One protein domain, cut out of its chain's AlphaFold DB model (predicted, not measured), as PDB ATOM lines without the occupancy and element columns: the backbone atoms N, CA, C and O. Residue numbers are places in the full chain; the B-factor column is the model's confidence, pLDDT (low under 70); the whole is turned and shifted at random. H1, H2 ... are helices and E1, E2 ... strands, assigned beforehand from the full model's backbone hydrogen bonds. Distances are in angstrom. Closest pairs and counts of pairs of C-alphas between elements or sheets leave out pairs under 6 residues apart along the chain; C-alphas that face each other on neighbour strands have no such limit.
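AT A GLANCE: This is residues 208 to 333 of the 780 residues of the protein "Zinc metalloprotease (Elastase)" of Alteromonas naphthalenivorans (UniProt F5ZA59). A twisted sheet of five short strands lies between helices, with the long H3 over one face and H2 over the other, while H1 touches H2 beside the strands. A small hairpin, E4 and E5, lies off past the end of E3, and the short H4 touches H3. The printed part has 126 residues, with four named helices and seven named strands in the order E1 H1 H2 E2 H3 E3 E4 E5 E6 E7 H4. The larger sheet is mixed, in the order E2 E1 E3 E7 E6, and the class is mixed, helices and strands. The whole is compact, with a radius of gyration of the C-alphas of 14.4 A and spans of 43 by 31 by 27 A.

HOW THE PARTS SIT: In the sheet, E1, residues 213 to 217, and E3, residues 291 to 295, are parallel, with N 216 and O 293 2.8 A apart. E2, residues 248 to 250, is antiparallel to E1, with N 249 and O 215 2.8 A apart. E7, residues 323 to 326, is parallel to E3, with N 294 and O 324 2.7 A apart. E6, residues 316 to 318, forms a hairpin with E7, with N 325 and O 316 2.9 A apart. H3, residues 259 to 279, lies over E1 and E3 at a height over the sheet of 9.0 A; its closest C-alpha pair with E1 is Phe 265 and Ile 215, 6.2 A. H2, residues 235 to 246, is on the opposite face at a height of 9.8 A; the C-alphas of Ala 243 and Asn 216 are its closest to E1, 5.2 A. H1, residues 218 to 225, is on the same face as H2 and over none of the strands. H1 and H2 touch about perpendicular, at 75 degrees, the C-alphas of Ala 221 and Ala 243 being closest at 5.1 A. H4, residues 328 to 332, only grazes the sheet and touches H3, closest at the C-alphas of Leu 331 and Ala 264, 6.7 A. E4, residues 298 to 300, and E5, residues 303 to 307, form a hairpin, with N 307 and O 298 2.7 A apart. Every O i to N i+4 pair is within hydrogen-bond range in H1, H2 and H3; H4 has 0 of 1, but 2 of 2 O i to N i+3 pairs.

IN THESE COORDINATES: E1 begins at C-alpha 213 (-42.138, -40.409, 36.597) and is 13.3 A long; E3 is 12.7 A. H3 is 28.5 A long and ends at C-alpha 279 (-33.974, -24.205, 36.449). H2 is 16.5 A long, H1 10.8 A. H4 ends at C-alpha 332 (-32.809, -39.160, 53.327).

THE WHOLE: The C-alphas of Lys 228 and Gly 280 are the two farthest apart, 44.0 A. The printed part has no cut, and the link from H3 to E3, 11 residues, is long. The mean pLDDT of the printed part is 84.9, with residues 208 to 212, 252 to 253, 287 to 289 and 320 under 70.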
ATOM      1  N   HIS A 208     -39.769 -38.051  24.798       31.47
ATOM      2  CA  HIS A 208     -40.312 -36.741  25.258       31.47
ATOM      3  C   HIS A 208     -41.789 -36.811  25.758       31.47
ATOM      4  O   HIS A 208     -42.657 -37.291  25.027       31.47
ATOM      5  N   THR A 209     -42.113 -36.326  26.975       29.30
ATOM      6  CA  THR A 209     -43.461 -36.353  27.629       29.30
ATOM      7  C   THR A 209     -43.705 -35.170  28.609       29.30
ATOM      8  O   THR A 209     -42.991 -34.194  28.562       29.30
ATOM      9  N   ALA A 210     -44.765 -35.166  29.439       39.75
ATOM     10  CA  ALA A 210     -44.964 -34.212  30.560       39.75
ATOM     11  C   ALA A 210     -44.073 -34.567  31.773       39.75
ATOM     12  O   ALA A 210     -43.246 -35.466  31.642       39.75
ATOM     13  N   MET A 211     -44.340 -34.018  32.980       60.31
ATOM     14  CA  MET A 211     -43.914 -34.684  34.226       60.31
ATOM     15  C   MET A 211     -44.342 -36.148  34.161       60.31
ATOM     16  O   MET A 211     -45.525 -36.481  34.228       60.31
ATOM     17  N   HIS A 212     -43.354 -37.005  33.981       65.62
ATOM     18  CA  HIS A 212     -43.545 -38.406  33.701       65.62
ATOM     19  C   HIS A 212     -42.516 -39.139  34.532       65.62
ATOM     20  O   HIS A 212     -41.318 -39.095  34.259       65.62
ATOM     21  N   ARG A 213     -42.988 -39.751  35.612       86.88
ATOM     22  CA  ARG A 213     -42.138 -40.409  36.597       86.88
ATOM     23  C   ARG A 213     -42.415 -41.897  36.606       86.88
ATOM     24  O   ARG A 213     -43.559 -42.331  36.446       86.88
ATOM     25  N   GLN A 214     -41.368 -42.665  36.856       85.88
ATOM     26  CA  GLN A 214     -41.488 -44.073  37.179       85.88
ATOM     27  C   GLN A 214     -40.499 -44.446  38.275       85.88
ATOM     28  O   GLN A 214     -39.291 -44.277  38.117       85.88
ATOM     29  N   ILE A 215     -41.030 -44.997  39.363       95.88
ATOM     30  CA  ILE A 215     -40.247 -45.581  40.449       95.88
ATOM     31  C   ILE A 215     -40.321 -47.096  40.330       95.88
ATOM     32  O   ILE A 215     -41.412 -47.643  40.202       95.88
ATOM     33  N   ASN A 216     -39.177 -47.767  40.395       94.62
ATOM     34  CA  ASN A 216     -39.044 -49.213  40.268       94.62
ATOM     35  C   ASN A 216     -38.474 -49.775  41.575       94.62
ATOM     36  O   ASN A 216     -37.331 -49.473  41.927       94.62
ATOM     37  N   ASN A 217     -39.240 -50.597  42.296       96.44
ATOM     38  CA  ASN A 217     -38.754 -51.237  43.518       96.44
ATOM     39  C   ASN A 217     -37.832 -52.411  43.159       96.44
ATOM     40  O   ASN A 217     -38.290 -53.503  42.808       96.44
ATOM     41  N   PHE A 218     -36.520 -52.168  43.198       95.25
ATOM     42  CA  PHE A 218     -35.521 -53.137  42.760       95.25
ATOM     43  C   PHE A 218     -35.422 -54.328  43.716       95.25
ATOM     44  O   PHE A 218     -35.356 -55.473  43.268       95.25
ATOM     45  N   SER A 219     -35.492 -54.075  45.025       94.06
ATOM     46  CA  SER A 219     -35.442 -55.135  46.037       94.06
ATOM     47  C   SER A 219     -36.640 -56.089  45.940       94.06
ATOM     48  O   SER A 219     -36.455 -57.304  45.965       94.06
ATOM     49  N   ALA A 220     -37.851 -55.582  45.672       94.44
ATOM     50  CA  ALA A 220     -39.021 -56.438  45.436       94.44
ATOM     51  C   ALA A 220     -38.820 -57.402  44.247       94.44
ATOM     52  O   ALA A 220     -39.190 -58.579  44.307       94.44
ATOM     53  N   ALA A 221     -38.165 -56.943  43.175       93.50
ATOM     54  CA  ALA A 221     -37.778 -57.817  42.070       93.50
ATOM     55  C   ALA A 221     -36.679 -58.818  42.478       93.50
ATOM     56  O   ALA A 221     -36.747 -59.989  42.108       93.50
ATOM     57  N   CYS A 222     -35.686 -58.399  43.262       94.25
ATOM     58  CA  CYS A 222     -34.647 -59.287  43.790       94.25
ATOM     59  C   CYS A 222     -35.211 -60.434  44.643       94.25
ATOM     60  O   CYS A 222     -34.786 -61.584  44.487       94.25
ATOM     61  N   GLU A 223     -36.174 -60.133  45.516       94.00
ATOM     62  CA  GLU A 223     -36.855 -61.109  46.369       94.00
ATOM     63  C   GLU A 223     -37.620 -62.142  45.542       94.00
ATOM     64  O   GLU A 223     -37.517 -63.347  45.794       94.00
ATOM     65  N   GLU A 224     -38.314 -61.693  44.495       93.56
ATOM     66  CA  GLU A 224     -39.024 -62.574  43.571       93.56
ATOM     67  C   GLU A 224     -38.070 -63.552  42.864       93.56
ATOM     68  O   GLU A 224     -38.353 -64.748  42.756       93.56
ATOM     69  N   PHE A 225     -36.904 -63.062  42.436       90.62
ATOM     70  CA  PHE A 225     -35.860 -63.880  41.815       90.62
ATOM     71  C   PHE A 225     -35.050 -64.713  42.821       90.62
ATOM     72  O   PHE A 225     -34.260 -65.564  42.404       90.62
ATOM     73  N   LYS A 226     -35.240 -64.505  44.133       92.25
ATOM     74  CA  LYS A 226     -34.504 -65.169  45.224       92.25
ATOM     75  C   LYS A 226     -32.980 -65.050  45.074       92.25
ATOM     76  O   LYS A 226     -32.247 -66.004  45.353       92.25
ATOM     77  N   VAL A 227     -32.498 -63.892  44.619       86.75
ATOM     78  CA  VAL A 227     -31.065 -63.650  44.386       86.75
ATOM     79  C   VAL A 227     -30.325 -63.557  45.723       86.75
ATOM     80  O   VAL A 227     -30.654 -62.731  46.566       86.75
ATOM     81  N   LYS A 228     -29.308 -64.405  45.915       82.69
ATOM     82  CA  LYS A 228     -28.452 -64.437  47.124       82.69
ATOM     83  C   LYS A 228     -26.953 -64.356  46.817       82.69
ATOM     84  O   LYS A 228     -26.123 -64.674  47.660       82.69
ATOM     85  N   PHE A 229     -26.610 -64.008  45.586       85.94
ATOM     86  CA  PHE A 229     -25.244 -63.951  45.069       85.94
ATOM     87  C   PHE A 229     -25.073 -62.670  44.245       85.94
ATOM     88  O   PHE A 229     -26.090 -62.086  43.855       85.94
ATOM     89  N   PRO A 230     -23.833 -62.213  43.991       87.12
ATOM     90  CA  PRO A 230     -23.606 -60.970  43.269       87.12
ATOM     91  C   PRO A 230     -24.330 -60.946  41.922       87.12
ATOM     92  O   PRO A 230     -24.222 -61.881  41.123       87.12
ATOM     93  N   LEU A 231     -25.061 -59.865  41.673       87.12
ATOM     94  CA  LEU A 231     -25.682 -59.583  40.396       87.12
ATOM     95  C   LEU A 231     -24.607 -59.291  39.349       87.12
ATOM     96  O   LEU A 231     -23.829 -58.341  39.466       87.12
ATOM     97  N   ILE A 232     -24.620 -60.113  38.304       82.31
ATOM     98  CA  ILE A 232     -23.823 -59.960  37.091       82.31
ATOM     99  C   ILE A 232     -24.746 -60.047  35.865       82.31
ATOM    100  O   ILE A 232     -25.736 -60.796  35.895       82.31
ATOM    101  N   PRO A 233     -24.462 -59.321  34.767       77.19
ATOM    102  CA  PRO A 233     -25.205 -59.481  33.522       77.19
ATOM    103  C   PRO A 233     -25.202 -60.945  33.035       77.19
ATOM    104  O   PRO A 233     -24.189 -61.633  33.180       77.19
ATOM    105  N   PRO A 234     -26.314 -61.457  32.466       80.50
ATOM    106  CA  PRO A 234     -27.564 -60.755  32.151       80.50
ATOM    107  C   PRO A 234     -28.620 -60.823  33.276       80.50
ATOM    108  O   PRO A 234     -29.789 -60.525  33.039       80.50
ATOM    109  N   LEU A 235     -28.279 -61.305  34.481       84.50
ATOM    110  CA  LEU A 235     -29.251 -61.414  35.578       84.50
ATOM    111  C   LEU A 235     -29.634 -60.038  36.130       84.50
ATOM    112  O   LEU A 235     -30.813 -59.818  36.383       84.50
ATOM    113  N   THR A 236     -28.670 -59.120  36.262       81.94
ATOM    114  CA  THR A 236     -28.916 -57.732  36.699       81.94
ATOM    115  C   THR A 236     -30.045 -57.098  35.905       81.94
ATOM    116  O   THR A 236     -31.031 -56.624  36.460       81.94
ATOM    117  N   ASP A 237     -29.939 -57.184  34.589       78.12
ATOM    118  CA  ASP A 237     -30.880 -56.538  33.704       78.12
ATOM    119  C   ASP A 237     -32.266 -57.256  33.725       78.12
ATOM    120  O   ASP A 237     -33.310 -56.610  33.610       78.12
ATOM    121  N   ARG A 238     -32.316 -58.582  33.993       81.00
ATOM    122  CA  ARG A 238     -33.585 -59.323  34.224       81.00
ATOM    123  C   ARG A 238     -34.329 -58.815  35.446       81.00
ATOM    124  O   ARG A 238     -35.556 -58.699  35.407       81.00
ATOM    125  N   VAL A 239     -33.595 -58.545  36.520       87.44
ATOM    126  CA  VAL A 239     -34.159 -58.013  37.759       87.44
ATOM    127  C   VAL A 239     -34.664 -56.589  37.535       87.44
ATOM    128  O   VAL A 239     -35.802 -56.296  37.898       87.44
ATOM    129  N   GLU A 240     -33.891 -55.730  36.863       82.88
ATOM    130  CA  GLU A 240     -34.330 -54.368  36.524       82.88
ATOM    131  C   GLU A 240     -35.630 -54.371  35.722       82.88
ATOM    132  O   GLU A 240     -36.602 -53.704  36.076       82.88
ATOM    133  N   ALA A 241     -35.692 -55.170  34.661       76.12
ATOM    134  CA  ALA A 241     -36.888 -55.236  33.846       76.12
ATOM    135  C   ALA A 241     -38.098 -55.794  34.576       76.12
ATOM    136  O   ALA A 241     -39.223 -55.376  34.287       76.12
ATOM    137  N   ARG A 242     -37.888 -56.728  35.512       84.50
ATOM    138  CA  ARG A 242     -38.964 -57.178  36.387       84.50
ATOM    139  C   ARG A 242     -39.444 -56.041  37.273       84.50
ATOM    140  O   ARG A 242     -40.652 -55.829  37.340       84.50
ATOM    141  N   ALA A 243     -38.528 -55.293  37.887       86.81
ATOM    142  CA  ALA A 243     -38.879 -54.138  38.703       86.81
ATOM    143  C   ALA A 243     -39.720 -53.133  37.898       86.81
ATOM    144  O   ALA A 243     -40.785 -52.733  38.351       86.81
ATOM    145  N   MET A 244     -39.323 -52.840  36.655       79.69
ATOM    146  CA  MET A 244     -40.078 -51.964  35.748       79.69
ATOM    147  C   MET A 244     -41.452 -52.505  35.344       79.69
ATOM    148  O   MET A 244     -42.372 -51.722  35.128       79.69
ATOM    149  N   LYS A 245     -41.602 -53.828  35.209       74.44
ATOM    150  CA  LYS A 245     -42.851 -54.432  34.724       74.44
ATOM    151  C   LYS A 245     -43.913 -54.555  35.801       74.44
ATOM    152  O   LYS A 245     -45.094 -54.379  35.523       74.44
ATOM    153  N   THR A 246     -43.502 -55.018  36.978       77.75
ATOM    154  CA  THR A 246     -44.428 -55.539  37.993       77.75
ATOM    155  C   THR A 246     -44.291 -54.880  39.348       77.75
ATOM    156  O   THR A 246     -45.200 -55.025  40.155       77.75
ATOM    157  N   HIS A 247     -43.202 -54.150  39.588       87.38
ATOM    158  CA  HIS A 247     -42.936 -53.465  40.855       87.38
ATOM    159  C   HIS A 247     -42.722 -51.965  40.629       87.38
ATOM    160  O   HIS A 247     -41.881 -51.339  41.275       87.38
ATOM    161  N   ALA A 248     -43.464 -51.410  39.666       77.00
ATOM    162  CA  ALA A 248     -43.351 -50.024  39.250       77.00
ATOM    163  C   ALA A 248     -44.543 -49.183  39.715       77.00
ATOM    164  O   ALA A 248     -45.699 -49.597  39.618       77.00
ATOM    165  N   ARG A 249     -44.243 -47.961  40.152       85.94
ATOM    166  CA  ARG A 249     -45.195 -46.869  40.359       85.94
ATOM    167  C   ARG A 249     -44.999 -45.862  39.231       85.94
ATOM    168  O   ARG A 249     -43.941 -45.240  39.152       85.94
ATOM    169  N   THR A 250     -45.992 -45.720  38.356       76.50
ATOM    170  CA  THR A 250     -45.944 -44.825  37.187       76.50
ATOM    171  C   THR A 250     -46.861 -43.626  37.374       76.50
ATOM    172  O   THR A 250     -47.771 -43.652  38.204       76.50
ATOM    173  N   GLU A 251     -46.652 -42.572  36.588       72.25
ATOM    174  CA  GLU A 251     -47.555 -41.419  36.572       72.25
ATOM    175  C   GLU A 251     -49.017 -41.853  36.336       72.25
ATOM    176  O   GLU A 251     -49.303 -42.695  35.485       72.25
ATOM    177  N   GLY A 252     -49.946 -41.327  37.141       67.00
ATOM    178  CA  GLY A 252     -51.377 -41.653  37.054       67.00
ATOM    179  C   GLY A 252     -51.803 -43.040  37.557       67.00
ATOM    180  O   GLY A 252     -53.005 -43.282  37.668       67.00
ATOM    181  N   SER A 253     -50.879 -43.948  37.911       62.94
ATOM    182  CA  SER A 253     -51.265 -45.239  38.508       62.94
ATOM    183  C   SER A 253     -51.837 -45.061  39.923       62.94
ATOM    184  O   SER A 253     -51.730 -43.986  40.525       62.94
ATOM    185  N   ALA A 254     -52.433 -46.115  40.484       73.88
ATOM    186  CA  ALA A 254     -52.772 -46.122  41.906       73.88
ATOM    187  C   ALA A 254     -51.491 -46.005  42.766       73.88
ATOM    188  O   ALA A 254     -50.430 -46.460  42.313       73.88
ATOM    189  N   PRO A 255     -51.571 -45.408  43.972       80.69
ATOM    190  CA  PRO A 255     -50.476 -45.429  44.941       80.69
ATOM    191  C   PRO A 255     -50.010 -46.854  45.267       80.69
ATOM    192  O   PRO A 255     -50.814 -47.787  45.308       80.69
ATOM    193  N   SER A 256     -48.709 -47.008  45.495       89.38
ATOM    194  CA  SER A 256     -48.086 -48.216  46.030       89.38
ATOM    195  C   SER A 256     -48.379 -48.367  47.526       89.38
ATOM    196  O   SER A 256     -48.554 -47.381  48.235       89.38
ATOM    197  N   ASN A 257     -48.365 -49.606  48.023       90.00
ATOM    198  CA  ASN A 257     -48.418 -49.901  49.461       90.00
ATOM    199  C   ASN A 257     -47.026 -49.872  50.131       90.00
ATOM    200  O   ASN A 257     -46.909 -50.210  51.305       90.00
ATOM    201  N   ASP A 258     -45.967 -49.549  49.382       93.50
ATOM    202  CA  ASP A 258     -44.594 -49.444  49.884       93.50
ATOM    203  C   ASP A 258     -44.213 -47.970  50.095       93.50
ATOM    204  O   ASP A 258     -44.121 -47.200  49.135       93.50
ATOM    205  N   ASP A 259     -43.949 -47.594  51.347       94.00
ATOM    206  CA  ASP A 259     -43.616 -46.219  51.737       94.00
ATOM    207  C   ASP A 259     -42.365 -45.677  51.034       94.00
ATOM    208  O   ASP A 259     -42.291 -44.484  50.730       94.00
ATOM    209  N   SER A 260     -41.373 -46.530  50.750       95.00
ATOM    210  CA  SER A 260     -40.160 -46.104  50.040       95.00
ATOM    211  C   SER A 260     -40.469 -45.736  48.590       95.00
ATOM    212  O   SER A 260     -39.915 -44.764  48.074       95.00
ATOM    213  N   VAL A 261     -41.408 -46.452  47.958       96.00
ATOM    214  CA  VAL A 261     -41.880 -46.164  46.597       96.00
ATOM    215  C   VAL A 261     -42.604 -44.825  46.554       96.00
ATOM    216  O   VAL A 261     -42.294 -44.003  45.693       96.00
ATOM    217  N   GLU A 262     -43.523 -44.568  47.486       94.94
ATOM    218  CA  GLU A 262     -44.272 -43.304  47.505       94.94
ATOM    219  C   GLU A 262     -43.394 -42.111  47.913       94.94
ATOM    220  O   GLU A 262     -43.507 -41.038  47.319       94.94
ATOM    221  N   THR A 263     -42.452 -42.304  48.842       96.56
ATOM    222  CA  THR A 263     -41.456 -41.281  49.209       96.56
ATOM    223  C   THR A 263     -40.606 -40.895  48.002       96.56
ATOM    224  O   THR A 263     -40.459 -39.710  47.697       96.56
ATOM    225  N   ALA A 264     -40.092 -41.883  47.267       96.88
ATOM    226  CA  ALA A 264     -39.318 -41.641  46.056       96.88
ATOM    227  C   ALA A 264     -40.159 -40.995  44.946       96.88
ATOM    228  O   ALA A 264     -39.688 -40.086  44.265       96.88
ATOM    229  N   PHE A 265     -41.419 -41.409  44.784       92.50
ATOM    230  CA  PHE A 265     -42.327 -40.829  43.793       92.50
ATOM    231  C   PHE A 265     -42.579 -39.343  44.081       92.50
ATOM    232  O   PHE A 265     -42.473 -38.510  43.177       92.50
ATOM    233  N   ALA A 266     -42.840 -38.988  45.344       94.31
ATOM    234  CA  ALA A 266     -42.982 -37.602  45.787       94.31
ATOM    235  C   ALA A 266     -41.683 -36.799  45.604       94.31
ATOM    236  O   ALA A 266     -41.722 -35.697  45.055       94.31
ATOM    237  N   LEU A 267     -40.533 -37.366  45.986       96.44
ATOM    238  CA  LEU A 267     -39.221 -36.735  45.825       96.44
ATOM    239  C   LEU A 267     -38.909 -36.424  44.356       96.44
ATOM    240  O   LEU A 267     -38.491 -35.314  44.042       96.44
ATOM    241  N   LEU A 268     -39.183 -37.358  43.444       94.38
ATOM    242  CA  LEU A 268     -38.967 -37.165  42.009       94.38
ATOM    243  C   LEU A 268     -39.953 -36.149  41.401       94.38
ATOM    244  O   LEU A 268     -39.633 -35.481  40.422       94.38
ATOM    245  N   GLY A 269     -41.136 -35.987  42.007       89.31
ATOM    246  CA  GLY A 269     -42.063 -34.893  41.695       89.31
ATOM    247  C   GLY A 269     -41.523 -33.531  42.122       89.31
ATOM    248  O   GLY A 269     -41.539 -32.593  41.332       89.31
ATOM    249  N   ASN A 270     -40.973 -33.441  43.337       94.19
ATOM    250  CA  ASN A 270     -40.293 -32.236  43.812       94.19
ATOM    251  C   ASN A 270     -39.086 -31.893  42.927       94.19
ATOM    252  O   ASN A 270     -38.877 -30.724  42.619       94.19
ATOM    253  N   ALA A 271     -38.313 -32.895  42.496       95.75
ATOM    254  CA  ALA A 271     -37.192 -32.703  41.581       95.75
ATOM    255  C   ALA A 271     -37.652 -32.135  40.230       95.75
ATOM    256  O   ALA A 271     -37.054 -31.181  39.737       95.75
ATOM    257  N   TYR A 272     -38.742 -32.661  39.654       88.81
ATOM    258  CA  TYR A 272     -39.331 -32.099  38.435       88.81
ATOM    259  C   TYR A 272     -39.798 -30.651  38.634       88.81
ATOM    260  O   TYR A 272     -39.456 -29.791  37.831       88.81
ATOM    261  N   GLU A 273     -40.524 -30.359  39.718       87.31
ATOM    262  CA  GLU A 273     -40.971 -28.997  40.041       87.31
ATOM    263  C   GLU A 273     -39.789 -28.031  40.189       87.31
ATOM    264  O   GLU A 273     -39.840 -26.912  39.686       87.31
ATOM    265  N   PHE A 274     -38.705 -28.458  40.836       93.94
ATOM    266  CA  PHE A 274     -37.482 -27.668  40.941       93.94
ATOM    267  C   PHE A 274     -36.846 -27.409  39.567       93.94
ATOM    268  O   PHE A 274     -36.486 -26.270  39.265       93.94
ATOM    269  N   MET A 275     -36.741 -28.429  38.708       92.31
ATOM    270  CA  MET A 275     -36.223 -28.261  37.345       92.31
ATOM    271  C   MET A 275     -37.072 -27.273  36.535       92.31
ATOM    272  O   MET A 275     -36.527 -26.335  35.953       92.31
ATOM    273  N   ASP A 276     -38.395 -27.406  36.568       83.25
ATOM    274  CA  ASP A 276     -39.307 -26.533  35.827       83.25
ATOM    275  C   ASP A 276     -39.275 -25.093  36.366       83.25
ATOM    276  O   ASP A 276     -38.940 -24.143  35.657       83.25
ATOM    277  N   THR A 277     -39.533 -24.921  37.662       80.00
ATOM    278  CA  THR A 277     -39.747 -23.595  38.262       80.00
ATOM    279  C   THR A 277     -38.448 -22.844  38.557       80.00
ATOM    280  O   THR A 277     -38.376 -21.623  38.379       80.00
ATOM    281  N   VAL A 278     -37.399 -23.553  38.988       88.75
ATOM    282  CA  VAL A 278     -36.123 -22.945  39.384       88.75
ATOM    283  C   VAL A 278     -35.138 -22.967  38.226       88.75
ATOM    284  O   VAL A 278     -34.593 -21.911  37.903       88.75
ATOM    285  N   LEU A 279     -34.948 -24.104  37.548       91.75
ATOM    286  CA  LEU A 279     -33.974 -24.205  36.449       91.75
ATOM    287  C   LEU A 279     -34.531 -23.728  35.098       91.75
ATOM    288  O   LEU A 279     -33.745 -23.386  34.211       91.75
ATOM    289  N   GLY A 280     -35.857 -23.657  34.938       79.94
ATOM    290  CA  GLY A 280     -36.497 -23.343  33.657       79.94
ATOM    291  C   GLY A 280     -36.345 -24.478  32.642       79.94
ATOM    292  O   GLY A 280     -36.032 -24.216  31.477       79.94
ATOM    293  N   MET A 281     -36.466 -25.727  33.099       82.75
ATOM    294  CA  MET A 281     -36.267 -26.942  32.306       82.75
ATOM    295  C   MET A 281     -37.435 -27.919  32.478       82.75
ATOM    296  O   MET A 281     -37.742 -28.329  33.594       82.75
ATOM    297  N   ASP A 282     -38.039 -28.352  31.368       73.38
ATOM    298  CA  ASP A 282     -39.002 -29.458  31.370       73.38
ATOM    299  C   ASP A 282     -38.232 -30.785  31.466       73.38
ATOM    300  O   ASP A 282     -37.745 -31.299  30.466       73.38
ATOM    301  N   SER A 283     -38.075 -31.328  32.678       83.75
ATOM    302  CA  SER A 283     -37.254 -32.520  32.958       83.75
ATOM    303  C   SER A 283     -35.746 -32.353  32.676       83.75
ATOM    304  O   SER A 283     -35.251 -31.262  32.392       83.75
ATOM    305  N   ILE A 284     -34.989 -33.449  32.803       86.62
ATOM    306  CA  ILE A 284     -33.521 -33.475  32.701       86.62
ATOM    307  C   ILE A 284     -32.992 -33.164  31.294       86.62
ATOM    308  O   ILE A 284     -31.873 -32.691  31.159       86.62
ATOM    309  N   ASP A 285     -33.774 -33.385  30.240       75.50
ATOM    310  CA  ASP A 285     -33.410 -33.060  28.854       75.50
ATOM    311  C   ASP A 285     -33.956 -31.696  28.394       75.50
ATOM    312  O   ASP A 285     -33.728 -31.283  27.257       75.50
ATOM    313  N   GLY A 286     -34.712 -31.005  29.255       72.81
ATOM    314  CA  GLY A 286     -35.437 -29.784  28.912       72.81
ATOM    315  C   GLY A 286     -36.622 -29.993  27.959       72.81
ATOM    316  O   GLY A 286     -37.196 -28.999  27.516       72.81
ATOM    317  N   ASN A 287     -36.978 -31.243  27.641       65.44
ATOM    318  CA  ASN A 287     -38.042 -31.619  26.707       65.44
ATOM    319  C   ASN A 287     -38.944 -32.749  27.255       65.44
ATOM    320  O   ASN A 287     -39.629 -33.445  26.498       65.44
ATOM    321  N   GLY A 288     -38.964 -32.926  28.575       62.97
ATOM    322  CA  GLY A 288     -39.934 -33.753  29.275       62.97
ATOM    323  C   GLY A 288     -39.626 -35.252  29.279       62.97
ATOM    324  O   GLY A 288     -40.544 -36.082  29.329       62.97
ATOM    325  N   LEU A 289     -38.344 -35.625  29.211       65.56
ATOM    326  CA  LEU A 289     -37.899 -37.010  29.353       65.56
ATOM    327  C   LEU A 289     -38.446 -37.640  30.642       65.56
ATOM    328  O   LEU A 289     -38.490 -37.009  31.701       65.56
ATOM    329  N   ARG A 290     -38.843 -38.916  30.574       75.12
ATOM    330  CA  ARG A 290     -39.323 -39.657  31.744       75.12
ATOM    331  C   ARG A 290     -38.225 -39.760  32.803       75.12
ATOM    332  O   ARG A 290     -37.170 -40.334  32.548       75.12
ATOM    333  N   LEU A 291     -38.520 -39.317  34.019       86.19
ATOM    334  CA  LEU A 291     -37.661 -39.520  35.179       86.19
ATOM    335  C   LEU A 291     -37.841 -40.956  35.687       86.19
ATOM    336  O   LEU A 291     -38.857 -41.289  36.303       86.19
ATOM    337  N   ASN A 292     -36.872 -41.824  35.391       86.75
ATOM    338  CA  ASN A 292     -36.879 -43.220  35.819       86.75
ATOM    339  C   ASN A 292     -35.921 -43.431  36.997       86.75
ATOM    340  O   ASN A 292     -34.738 -43.109  36.905       86.75
ATOM    341  N   MET A 293     -36.420 -44.012  38.085       95.44
ATOM    342  CA  MET A 293     -35.651 -44.238  39.307       95.44
ATOM    343  C   MET A 293     -35.833 -45.677  39.789       95.44
ATOM    344  O   MET A 293     -36.954 -46.161  39.927       95.44
ATOM    345  N   PHE A 294     -34.737 -46.376  40.051       96.31
ATOM    346  CA  PHE A 294     -34.704 -47.635  40.780       96.31
ATOM    347  C   PHE A 294     -34.370 -47.348  42.235       96.31
ATOM    348  O   PHE A 294     -33.363 -46.706  42.533       96.31
ATOM    349  N   ILE A 295     -35.216 -47.838  43.135       96.94
ATOM    350  CA  ILE A 295     -35.043 -47.655  44.574       96.94
ATOM    351  C   ILE A 295     -34.798 -48.981  45.273       96.94
ATOM    352  O   ILE A 295     -35.077 -50.047  44.717       96.94
ATOM    353  N   ASN A 296     -34.312 -48.902  46.513       95.62
ATOM    354  CA  ASN A 296     -33.938 -50.067  47.315       95.62
ATOM    355  C   ASN A 296     -32.883 -50.925  46.595       95.62
ATOM    356  O   ASN A 296     -32.900 -52.151  46.672       95.62
ATOM    357  N   VAL A 297     -31.995 -50.277  45.838       95.56
ATOM    358  CA  VAL A 297     -30.810 -50.934  45.281       95.56
ATOM    359  C   VAL A 297     -29.737 -51.038  46.357       95.56
ATOM    360  O   VAL A 297     -29.720 -50.256  47.306       95.56
ATOM    361  N   HIS A 298     -28.813 -51.975  46.188       94.00
ATOM    362  CA  HIS A 298     -27.675 -52.128  47.084       94.00
ATOM    363  C   HIS A 298     -26.358 -52.039  46.321       94.00
ATOM    364  O   HIS A 298     -26.309 -52.297  45.118       94.00
ATOM    365  N   PHE A 299     -25.279 -51.734  47.037       92.31
ATOM    366  CA  PHE A 299     -23.921 -51.755  46.505       92.31
ATOM    367  C   PHE A 299     -23.010 -52.581  47.405       92.31
ATOM    368  O   PHE A 299     -23.192 -52.652  48.621       92.31
ATOM    369  N   LEU A 300     -22.015 -53.215  46.786       90.12
ATOM    370  CA  LEU A 300     -21.029 -54.040  47.470       90.12
ATOM    371  C   LEU A 300     -19.644 -53.418  47.336       90.12
ATOM    372  O   LEU A 300     -19.281 -52.859  46.300       90.12
ATOM    373  N   LYS A 301     -18.836 -53.557  48.387       86.88
ATOM    374  CA  LYS A 301     -17.475 -53.025  48.407       86.88
ATOM    375  C   LYS A 301     -16.650 -53.601  47.254       86.88
ATOM    376  O   LYS A 301     -16.555 -54.813  47.089       86.88
ATOM    377  N   GLY A 302     -16.031 -52.716  46.474       81.56
ATOM    378  CA  GLY A 302     -15.216 -53.092  45.316       81.56
ATOM    379  C   GLY A 302     -16.013 -53.510  44.075       81.56
ATOM    380  O   GLY A 302     -15.396 -53.869  43.076       81.56
ATOM    381  N   MET A 303     -17.350 -53.442  44.104       81.75
ATOM    382  CA  MET A 303     -18.200 -53.679  42.938       81.75
ATOM    383  C   MET A 303     -19.006 -52.419  42.603       81.75
ATOM    384  O   MET A 303     -19.953 -52.091  43.316       81.75
ATOM    385  N   PRO A 304     -18.671 -51.715  41.509       73.50
ATOM    386  CA  PRO A 304     -19.312 -50.456  41.136       73.50
ATOM    387  C   PRO A 304     -20.644 -50.673  40.391       73.50
ATOM    388  O   PRO A 304     -20.993 -49.904  39.504       73.50
ATOM    389  N   THR A 305     -21.367 -51.752  40.689       83.44
ATOM    390  CA  THR A 305     -22.628 -52.118  40.028       83.44
ATOM    391  C   THR A 305     -23.719 -52.342  41.064       83.44
ATOM    392  O   THR A 305     -23.429 -52.712  42.199       83.44
ATOM    393  N   ILE A 306     -24.976 -52.144  40.664       90.44
ATOM    394  CA  ILE A 306     -26.135 -52.388  41.526       90.44
ATOM    395  C   ILE A 306     -26.268 -53.871  41.886       90.44
ATOM    396  O   ILE A 306     -25.991 -54.763  41.078       90.44
ATOM    397  N   GLN A 307     -26.717 -54.127  43.107       93.38
ATOM    398  CA  GLN A 307     -26.806 -55.442  43.728       93.38
ATOM    399  C   GLN A 307     -28.159 -55.617  44.424       93.38
ATOM    400  O   GLN A 307     -28.848 -54.648  44.741       93.38
ATOM    401  N   CYS A 308     -28.528 -56.874  44.678       92.56
ATOM    402  CA  CYS A 308     -29.713 -57.225  45.469       92.56
ATOM    403  C   CYS A 308     -29.476 -57.184  46.983       92.56
ATOM    404  O   CYS A 308     -30.421 -57.268  47.756       92.56
ATOM    405  N   TYR A 309     -28.217 -57.120  47.408       90.06
ATOM    406  CA  TYR A 309     -27.809 -57.008  48.801       90.06
ATOM    407  C   TYR A 309     -26.475 -56.273  48.861       90.06
ATOM    408  O   TYR A 309     -25.720 -56.251  47.887       90.06
ATOM    409  N   GLY A 310     -26.182 -55.691  50.012       89.56
ATOM    410  CA  GLY A 310     -24.967 -54.929  50.228       89.56
ATOM    411  C   GLY A 310     -25.174 -53.855  51.279       89.56
ATOM    412  O   GLY A 310     -26.306 -53.507  51.615       89.56
ATOM    413  N   ASP A 311     -24.060 -53.381  51.806       86.38
ATOM    414  CA  ASP A 311     -23.950 -52.481  52.950       86.38
ATOM    415  C   ASP A 311     -23.180 -51.198  52.609       86.38
ATOM    416  O   ASP A 311     -22.934 -50.366  53.481       86.38
ATOM    417  N   VAL A 312     -22.806 -51.019  51.337       89.69
ATOM    418  CA  VAL A 312     -22.159 -49.797  50.866       89.69
ATOM    419  C   VAL A 312     -23.226 -48.811  50.429       89.69
ATOM    420  O   VAL A 312     -24.037 -49.096  49.547       89.69
ATOM    421  N   PHE A 313     -23.191 -47.625  51.025       91.69
ATOM    422  CA  PHE A 313     -23.967 -46.503  50.537       91.69
ATOM    423  C   PHE A 313     -23.320 -45.963  49.260       91.69
ATOM    424  O   PHE A 313     -22.160 -45.554  49.268       91.69
ATOM    425  N   ASN A 314     -24.074 -45.974  48.170       89.44
ATOM    426  CA  ASN A 314     -23.724 -45.308  46.925       89.44
ATOM    427  C   ASN A 314     -25.020 -44.966  46.187       89.44
ATOM    428  O   ASN A 314     -26.043 -45.588  46.456       89.44
ATOM    429  N   ALA A 315     -24.984 -44.027  45.256       93.19
ATOM    430  CA  ALA A 315     -26.043 -43.799  44.284       93.19
ATOM    431  C   ALA A 315     -25.390 -43.660  42.905       93.19
ATOM    432  O   ALA A 315     -24.170 -43.545  42.811       93.19
ATOM    433  N   MET A 316     -26.162 -43.794  41.830       90.00
ATOM    434  CA  MET A 316     -25.623 -43.506  40.502       90.00
ATOM    435  C   MET A 316     -26.697 -43.135  39.497       90.00
ATOM    436  O   MET A 316     -27.774 -43.742  39.443       90.00
ATOM    437  N   TRP A 317     -26.335 -42.226  38.609       90.06
ATOM    438  CA  TRP A 317     -26.951 -42.078  37.304       90.06
ATOM    439  C   TRP A 317     -26.298 -42.984  36.261       90.06
ATOM    440  O   TRP A 317     -25.079 -43.004  36.089       90.06
ATOM    441  N   MET A 318     -27.115 -43.719  35.505       78.00
ATOM    442  CA  MET A 318     -26.648 -44.458  34.332       78.00
ATOM    443  C   MET A 318     -27.195 -43.817  33.056       78.00
ATOM    444  O   MET A 318     -28.299 -44.150  32.618       78.00
ATOM    445  N   SER A 319     -26.398 -42.962  32.407       73.19
ATOM    446  CA  SER A 319     -26.804 -42.203  31.210       73.19
ATOM    447  C   SER A 319     -27.353 -43.082  30.083       73.19
ATOM    448  O   SER A 319     -28.387 -42.769  29.501       73.19
ATOM    449  N   ARG A 320     -26.747 -44.250  29.823       68.81
ATOM    450  CA  ARG A 320     -27.236 -45.194  28.793       68.81
ATOM    451  C   ARG A 320     -28.636 -45.737  29.081       68.81
ATOM    452  O   ARG A 320     -29.387 -46.046  28.161       68.81
ATOM    453  N   LYS A 321     -28.976 -45.885  30.363       71.19
ATOM    454  CA  LYS A 321     -30.284 -46.375  30.816       71.19
ATOM    455  C   LYS A 321     -31.257 -45.232  31.115       71.19
ATOM    456  O   LYS A 321     -32.413 -45.521  31.415       71.19
ATOM    457  N   GLN A 322     -30.805 -43.972  31.068       76.50
ATOM    458  CA  GLN A 322     -31.555 -42.786  31.507       76.50
ATOM    459  C   GLN A 322     -32.283 -43.052  32.830       76.50
ATOM    460  O   GLN A 322     -33.498 -42.895  32.954       76.50
ATOM    461  N   SER A 323     -31.534 -43.613  33.782       81.75
ATOM    462  CA  SER A 323     -32.079 -44.155  35.020       81.75
ATOM    463  C   SER A 323     -31.189 -43.820  36.203       81.75
ATOM    464  O   SER A 323     -29.967 -43.983  36.157       81.75
ATOM    465  N   LEU A 324     -31.850 -43.396  37.269       94.00
ATOM    466  CA  LEU A 324     -31.286 -43.109  38.574       94.00
ATOM    467  C   LEU A 324     -31.399 -44.351  39.472       94.00
ATOM    468  O   LEU A 324     -32.437 -45.005  39.474       94.00
ATOM    469  N   TYR A 325     -30.368 -44.667  40.251       95.44
ATOM    470  CA  TYR A 325     -30.330 -45.818  41.158       95.44
ATOM    471  C   TYR A 325     -29.967 -45.361  42.566       95.44
ATOM    472  O   TYR A 325     -28.867 -44.855  42.781       95.44
ATOM    473  N   VAL A 326     -30.883 -45.542  43.523       96.19
ATOM    474  CA  VAL A 326     -30.733 -45.004  44.886       96.19
ATOM    475  C   VAL A 326     -31.079 -46.058  45.946       96.19
ATOM    476  O   VAL A 326     -32.126 -46.711  45.857       96.19
ATOM    477  N   PRO A 327     -30.224 -46.260  46.961       94.75
ATOM    478  CA  PRO A 327     -30.529 -47.124  48.091       94.75
ATOM    479  C   PRO A 327     -31.630 -46.490  48.941       94.75
ATOM    480  O   PRO A 327     -31.883 -45.289  48.861       94.75
ATOM    481  N   LYS A 328     -32.287 -47.279  49.792       93.31
ATOM    482  CA  LYS A 328     -33.383 -46.768  50.630       93.31
ATOM    483  C   LYS A 328     -32.938 -45.581  51.487       93.31
ATOM    484  O   LYS A 328     -33.647 -44.587  51.603       93.31
ATOM    485  N   GLU A 329     -31.740 -45.677  52.050       91.38
ATOM    486  CA  GLU A 329     -31.119 -44.650  52.880       91.38
ATOM    487  C   GLU A 329     -30.882 -43.352  52.100       91.38
ATOM    488  O   GLU A 329     -30.932 -42.276  52.690       91.38
ATOM    489  N   GLY A 330     -30.661 -43.436  50.781       91.00
ATOM    490  CA  GLY A 330     -30.392 -42.288  49.911       91.00
ATOM    491  C   GLY A 330     -31.581 -41.341  49.767       91.00
ATOM    492  O   GLY A 330     -31.382 -40.158  49.503       91.00
ATOM    493  N   LEU A 331     -32.799 -41.810  50.057       93.19
ATOM    494  CA  LEU A 331     -33.994 -40.960  50.113       93.19
ATOM    495  C   LEU A 331     -33.937 -39.926  51.254       93.19
ATOM    496  O   LEU A 331     -34.652 -38.930  51.198       93.19
ATOM    497  N   ASN A 332     -33.069 -40.129  52.255       93.31
ATOM    498  CA  ASN A 332     -32.809 -39.160  53.327       93.31
ATOM    499  C   ASN A 332     -31.699 -38.151  52.977       93.31
ATOM    500  O   ASN A 332     -31.522 -37.167  53.689       93.31
ATOM    501  N   TYR A 333     -30.951 -38.393  51.896       95.62
ATOM    502  CA  TYR A 333     -29.875 -37.534  51.397       95.62
ATOM    503  C   TYR A 333     -30.288 -36.996  50.028       95.62
ATOM    504  O   TYR A 333     -29.771 -37.386  48.978       95.62
TER     505      TYR A 333